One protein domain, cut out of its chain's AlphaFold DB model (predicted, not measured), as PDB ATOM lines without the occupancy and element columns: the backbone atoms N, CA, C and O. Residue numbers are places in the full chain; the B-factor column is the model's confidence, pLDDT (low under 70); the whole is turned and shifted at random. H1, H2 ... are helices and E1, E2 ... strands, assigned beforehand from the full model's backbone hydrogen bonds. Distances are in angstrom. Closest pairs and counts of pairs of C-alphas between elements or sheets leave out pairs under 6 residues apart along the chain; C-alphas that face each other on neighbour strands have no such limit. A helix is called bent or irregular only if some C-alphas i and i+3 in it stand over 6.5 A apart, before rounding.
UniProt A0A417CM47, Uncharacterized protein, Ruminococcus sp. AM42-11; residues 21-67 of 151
ATOM      1  N   VAL A  21     252.013 197.791 105.124       96.25
ATOM      2  CA  VAL A  21     252.606 196.832 104.196       96.25
ATOM      3  C   VAL A  21     251.512 195.987 103.568       96.25
ATOM      4  O   VAL A  21     250.540 195.627 104.232       96.25
ATOM      5  N   LEU A  22     251.658 195.681 102.283       96.56
ATOM      6  CA  LEU A  22     250.722 194.807 101.590       96.56
ATOM      7  C   LEU A  22     250.885 193.373 102.118       96.56
ATOM      8  O   LEU A  22     251.995 192.839 102.142       96.56
ATOM      9  N   ARG A  23     249.791 192.758 102.561       95.88
ATOM     10  CA  ARG A  23     249.741 191.386 103.083       95.88
ATOM     11  C   ARG A  23     248.535 190.648 102.502       95.88
ATOM     12  O   ARG A  23     247.510 191.291 102.270       95.88
ATOM     13  N   PRO A  24     248.614 189.322 102.301       95.12
ATOM     14  CA  PRO A  24     247.431 188.518 102.014       95.12
ATOM     15  C   PRO A  24     246.383 188.696 103.117       95.12
ATOM     16  O   PRO A  24     246.735 188.779 104.295       95.12
ATOM     17  N   ALA A  25     245.102 188.717 102.759       95.38
ATOM     18  CA  ALA A  25     244.006 188.885 103.712       95.38
ATOM     19  C   ALA A  25     243.976 187.773 104.781       95.38
ATOM     20  O   ALA A  25     243.606 188.031 105.927       95.38
ATOM     21  N   MET A  26     244.479 186.580 104.441       95.38
ATOM     22  CA  MET A  26     244.743 185.468 105.364       95.38
ATOM     23  C   MET A  26     245.553 185.885 106.606       95.38
ATOM     24  O   MET A  26     245.298 185.378 107.691       95.38
ATOM     25  N   TYR A  27     246.479 186.845 106.489       95.88
ATOM     26  CA  TYR A  27     247.278 187.339 107.621       95.88
ATOM     27  C   TYR A  27     246.425 187.979 108.731       95.88
ATOM     28  O   TYR A  27     246.794 187.941 109.902       95.88
ATOM     29  N   VAL A  28     245.290 188.577 108.362       95.88
ATOM     30  CA  VAL A  28     244.369 189.246 109.292       95.88
ATOM     31  C   VAL A  28     243.194 188.336 109.646       95.88
ATOM     32  O   VAL A  28     242.826 188.227 110.812       95.88
ATOM     33  N   TYR A  29     242.587 187.693 108.647       94.00
ATOM     34  CA  TYR A  29     241.344 186.944 108.834       94.00
ATOM     35  C   TYR A  29     241.546 185.475 109.220       94.00
ATOM     36  O   TYR A  29     240.609 184.866 109.741       94.00
ATOM     37  N   GLY A  30     242.743 184.915 109.010       93.06
ATOM     38  CA  GLY A  30     243.015 183.495 109.222       93.06
ATOM     39  C   GLY A  30     242.036 182.616 108.444       93.06
ATOM     40  O   GLY A  30     241.633 182.952 107.330       93.06
ATOM     41  N   GLU A  31     241.577 181.535 109.071       91.38
ATOM     42  CA  GLU A  31     240.623 180.573 108.494       91.38
ATOM     43  C   GLU A  31     239.287 181.196 108.058       91.38
ATOM     44  O   GLU A  31     238.593 180.646 107.210       91.38
ATOM     45  N   ARG A  32     238.931 182.377 108.582       90.31
ATOM     46  CA  ARG A  32     237.724 183.112 108.170       90.31
ATOM     47  C   ARG A  32     237.898 183.855 106.844       90.31
ATOM     48  O   ARG A  32     236.981 184.556 106.416       90.31
ATOM     49  N   ASN A  33     239.069 183.774 106.212       89.00
ATOM     50  CA  ASN A  33     239.303 184.410 104.928       89.00
ATOM     51  C   ASN A  33     238.523 183.691 103.818       89.00
ATOM     52  O   ASN A  33     238.905 182.611 103.379       89.00
ATOM     53  N   LEU A  34     237.467 184.334 103.328       86.94
ATOM     54  CA  LEU A  34     236.624 183.799 102.254       86.94
ATOM     55  C   LEU A  34     237.257 183.940 100.858       86.94
ATOM     56  O   LEU A  34     236.769 183.341  99.906       86.94
ATOM     57  N   ASP A  35     238.315 184.745 100.723       87.62
ATOM     58  CA  ASP A  35     238.954 185.057  99.441       87.62
ATOM     59  C   ASP A  35     240.490 184.977  99.560       87.62
ATOM     60  O   ASP A  35     241.135 185.938 100.006       87.62
ATOM     61  N   PRO A  36     241.100 183.831  99.202       81.62
ATOM     62  CA  PRO A  36     242.544 183.608  99.318       81.62
ATOM     63  C   PRO A  36     243.402 184.575  98.496       81.62
ATOM     64  O   PRO A  36     244.545 184.835  98.865       81.62
ATOM     65  N   GLU A  37     242.856 185.128  97.413       85.12
ATOM     66  CA  GLU A  37     243.574 186.035  96.511       85.12
ATOM     67  C   GLU A  37     243.485 187.502  96.948       85.12
ATOM     68  O   GLU A  37     244.068 188.386  96.316       85.12
ATOM     69  N   ASN A  38     242.738 187.793  98.014       89.81
ATOM     70  CA  ASN A  38     242.561 189.155  98.482       89.81
ATOM     71  C   ASN A  38     243.774 189.642  99.287       89.81
ATOM     72  O   ASN A  38     244.395 188.895 100.045       89.81
ATOM     73  N   TYR A  39     244.070 190.934  99.170       94.94
ATOM     74  CA  TYR A  39     245.171 191.592  99.868       94.94
ATOM     75  C   TYR A  39     244.668 192.778 100.688       94.94
ATOM     76  O   TYR A  39     243.645 193.397 100.393       94.94
ATOM     77  N   LEU A  40     245.430 193.115 101.722       96.88
ATOM     78  CA  LEU A  40     245.200 194.252 102.598       96.88
ATOM     79  C   LEU A  40     246.498 195.048 102.731       96.88
ATOM     80  O   LEU A  40     247.577 194.466 102.829       96.88
ATOM     81  N   TYR A  41     246.407 196.371 102.824       97.69
ATOM     82  CA  TYR A  41     247.470 197.133 103.473       97.69
ATOM     83  C   TYR A  41     247.271 197.047 104.980       97.69
ATOM     84  O   TYR A  41     246.257 197.507 105.500       97.69
ATOM     85  N   VAL A  42     248.244 196.471 105.679       98.06
ATOM     86  CA  VAL A  42     248.209 196.236 107.125       98.06
ATOM     87  C   VAL A  42     249.272 197.088 107.797       98.06
ATOM     88  O   VAL A  42     250.425 197.100 107.366       98.06
ATOM     89  N   CYS A  43     248.904 197.817 108.848       98.31
ATOM     90  CA  CYS A  43     249.838 198.617 109.630       98.31
ATOM     91  C   CYS A  43     250.992 197.753 110.168       98.31
ATOM     92  O   CYS A  43     250.760 196.684 110.724       98.31
ATOM     93  N   GLY A  44     252.233 198.246 110.105       97.44
ATOM     94  CA  GLY A  44     253.395 197.570 110.701       97.44
ATOM     95  C   GLY A  44     253.353 197.427 112.232       97.44
ATOM     96  O   GLY A  44     254.249 196.836 112.821       97.44
ATOM     97  N   GLY A  45     252.344 197.994 112.902       97.12
ATOM     98  CA  GLY A  45     252.043 197.764 114.318       97.12
ATOM     99  C   GLY A  45     250.959 196.715 114.574       97.12
ATOM    100  O   GLY A  45     250.528 196.577 115.713       97.12
ATOM    101  N   TYR A  46     250.471 196.021 113.546       97.38
ATOM    102  CA  TYR A  46     249.501 194.936 113.698       97.38
ATOM    103  C   TYR A  46     250.129 193.733 114.436       97.38
ATOM    104  O   TYR A  46     251.292 193.422 114.171       97.38
ATOM    105  N   PRO A  47     249.404 193.046 115.345       96.44
ATOM    106  CA  PRO A  47     247.985 193.228 115.677       96.44
ATOM    107  C   PRO A  47     247.686 194.322 116.714       96.44
ATOM    108  O   PRO A  47     246.542 194.739 116.808       96.44
ATOM    109  N   ALA A  48     248.676 194.847 117.444       97.19
ATOM    110  CA  ALA A  48     248.440 195.804 118.536       97.19
ATOM    111  C   ALA A  48     247.747 197.110 118.091       97.19
ATOM    112  O   ALA A  48     246.908 197.641 118.805       97.19
ATOM    113  N   CYS A  49     248.079 197.623 116.902       96.75
ATOM    114  CA  CYS A  49     247.419 198.801 116.323       96.75
ATOM    115  C   CYS A  49     246.061 198.472 115.672       96.75
ATOM    116  O   CYS A  49     245.308 199.391 115.364       96.75
ATOM    117  N   ASP A  50     245.808 197.193 115.368       97.00
ATOM    118  CA  ASP A  50     244.615 196.690 114.673       97.00
ATOM    119  C   ASP A  50     244.174 197.547 113.470       97.00
ATOM    120  O   ASP A  50     242.992 197.749 113.228       97.00
ATOM    121  N   SER A  51     245.109 198.102 112.694       97.94
ATOM    122  CA  SER A  51     244.768 198.994 111.582       97.94
ATOM    123  C   SER A  51     245.127 198.376 110.240       97.94
ATOM    124  O   SER A  51     246.282 198.014 109.999       97.94
ATOM    125  N   TYR A  52     244.143 198.270 109.352       97.94
ATOM    126  CA  TYR A  52     244.332 197.781 107.990       97.94
ATOM    127  C   TYR A  52     243.254 198.323 107.043       97.94
ATOM    128  O   TYR A  52     242.267 198.929 107.467       97.94
ATOM    129  N   ILE A  53     243.457 198.122 105.743       97.19
ATOM    130  CA  ILE A  53     242.483 198.442 104.703       97.19
ATOM    131  C   ILE A  53     242.577 197.473 103.521       97.19
ATOM    132  O   ILE A  53     243.666 197.035 103.159       97.19
ATOM    133  N   GLY A  54     241.433 197.163 102.909       95.44
ATOM    134  CA  GLY A  54     241.366 196.399 101.665       95.44
ATOM    135  C   GLY A  54     241.894 197.145 100.443       95.44
ATOM    136  O   GLY A  54     241.999 198.376 100.424       95.44
ATOM    137  N   VAL A  55     242.213 196.378  99.404       95.12
ATOM    138  CA  VAL A  55     242.699 196.911  98.131       95.12
ATOM    139  C   VAL A  55     241.833 196.449  96.969       95.12
ATOM    140  O   VAL A  55     241.200 195.396  97.010       95.12
ATOM    141  N   HIS A  56     241.826 197.227  95.893       92.38
ATOM    142  CA  HIS A  56     241.262 196.774  94.626       92.38
ATOM    143  C   HIS A  56     242.144 195.672  94.028       92.38
ATOM    144  O   HIS A  56     243.326 195.908  93.788       92.38
ATOM    145  N   LYS A  57     241.571 194.494  93.734       88.12
ATOM    146  CA  LYS A  57     242.314 193.295  93.287       88.12
ATOM    147  C   LYS A  57     243.311 193.553  92.149       88.12
ATOM    148  O   LYS A  57     244.416 193.032  92.174       88.12
ATOM    149  N   LYS A  58     242.926 194.364  91.155       88.00
ATOM    150  CA  LYS A  58     243.747 194.622  89.958       88.00
ATOM    151  C   LYS A  58     244.867 195.635  90.196       88.00
ATOM    152  O   LYS A  58     245.990 195.416  89.770       88.00
ATOM    153  N   SER A  59     244.551 196.767  90.824       90.56
ATOM    154  CA  SER A  59     245.485 197.893  90.975       90.56
ATOM    155  C   SER A  59     246.275 197.860  92.279       90.56
ATOM    156  O   SER A  59     247.223 198.626  92.427       90.56
ATOM    157  N   LEU A  60     245.845 197.045  93.250       90.88
ATOM    158  CA  LEU A  60     246.333 197.048  94.629       90.88
ATOM    159  C   LEU A  60     246.264 198.439  95.284       90.88
ATOM    160  O   LEU A  60     246.983 198.728  96.240       90.88
ATOM    161  N   SER A  61     245.393 199.316  94.774       91.94
ATOM    162  CA  SER A  61     245.154 200.632  95.358       91.94
ATOM    163  C   SER A  61     244.224 200.502  96.569       91.94
ATOM    164  O   SER A  61     243.287 199.697  96.530       91.94
ATOM    165  N   PRO A  62     244.452 201.271  97.648       94.38
ATOM    166  CA  PRO A  62     243.634 201.190  98.853       94.38
ATOM    167  C   PRO A  62     242.194 201.636  98.571       94.38
ATOM    168  O   PRO A  62     241.970 202.640  97.896       94.38
ATOM    169  N   MET A  63     241.217 200.926  99.136       94.81
ATOM    170  CA  MET A  63     239.779 201.224  99.006       94.81
ATOM    171  C   MET A  63     239.304 202.388  99.906       94.81
ATOM    172  O   MET A  63     238.134 202.452 100.276       94.81
ATOM    173  N   GLY A  64     240.208 203.264 100.357       94.88
ATOM    174  CA  GLY A  64     239.935 204.241 101.415       94.88
ATOM    175  C   GLY A  64     241.149 204.565 102.291       94.88
ATOM    176  O   GLY A  64     242.282 204.553 101.811       94.88
ATOM    177  N   THR A  65     240.925 204.809 103.586       96.44
ATOM    178  CA  THR A  65     241.996 204.996 104.586       96.44
ATOM    179  C   THR A  65     242.114 203.817 105.550       96.44
ATOM    180  O   THR A  65     241.115 203.156 105.856       96.44
ATOM    181  N   LEU A  66     243.330 203.589 106.062       97.44
ATOM    182  CA  LEU A  66     243.575 202.684 107.189       97.44
ATOM    183  C   LEU A  66     242.615 203.002 108.338       97.44
ATOM    184  O   LEU A  66     242.410 204.170 108.670       97.44
ATOM    185  N   ALA A  67     242.028 201.956 108.910       98.12
ATOM    186  CA  ALA A  67     241.030 202.059 109.963       98.12
ATOM    187  C   ALA A  67     241.251 200.967 111.005       98.12
ATOM    188  O   ALA A  67     241.594 199.840 110.639       98.12
TER     189      ALA A  67
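What this domain is: This is residues 21 to 67 of the 151 residues of an uncharacterized protein of Ruminococcus sp. AM42-11 (UniProt A0A417CM47). A small three-stranded antiparallel sheet is the body of this domain, with a small, irregular helix, H1, grazing it and a last stretch without named elements, residues 55 to 67, turning and folding back past the edge strand E3. The loop between E2 and E3, at Ala 48, and the turn at Lys 58 reach out to the two far ends of the long axis. The printed part has 47 residues, with one named helix and three named strands in the order E1, H1, E2, E3; the sheet's order is E1, E2, E3. The class is mixed, helices and strands, with under half of the residues, 19, in named elements. The whole is compact, with a radius of gyration of the C-alphas of 10.0 A, and its outline is only just flat, spanning 28 by 24 by 13 A.

Where its parts are: The inner strand E2, residues 39 to 43, is the longest strand and measures 12.9 A from first to last C-alpha. E1, residues 21 to 24, measures 10.0 A and begins with C-alpha 21 at (252.606, 196.832, 104.196). E3, residues 52 to 54, measures 7.1 A and ends with C-alpha 54 at (241.366, 196.399, 101.665). H1, residues 26 to 32, measures 7.9 A; it is irregular, with C-alphas 28 and 31 9.5 A apart. C-alpha 26 stands at (244.743, 185.468, 105.364).

How they stand to each other: E1 and E3 are the edge strands. E1 and E2 are antiparallel, at 139 degrees between their directions; C-alphas 24 and 39 face each other at 4.4 A. N 21 and O 42, and N 40 and O 23, are within hydrogen-bond range, each at 2.8 A. E2 and E3 form a hairpin, antiparallel at 160 degrees; C-alphas 42 and 52 face each other at 4.3 A. Here N 41 and O 53 are 2.8 A apart and N 53 and O 41 are 2.9 A apart, both within hydrogen-bond range. H1 is on the sheet but only grazes it, with its residues 26 to 30. H1 and E2 are near each other, with 8 pairs of C-alphas within 10 A. In H1, 1 of 3 O i to N i+4 pairs is within hydrogen-bond range, and 1 of 4 O i to N i+3 pairs.

The domain as a whole: The two C-alphas farthest apart are those of Ala 48 and Lys 58, at 29.0 A. The first and last printed C-alphas, of Val 21 and Ala 67, are 13.9 A apart. The printed part has no cut. The link from E1 to H1 is tight, and those from H1 to E2 and from E2 to E3 are short, with 6 and 8 residues. The mean pLDDT of the printed part is 94.1, and no printed residue is under 70.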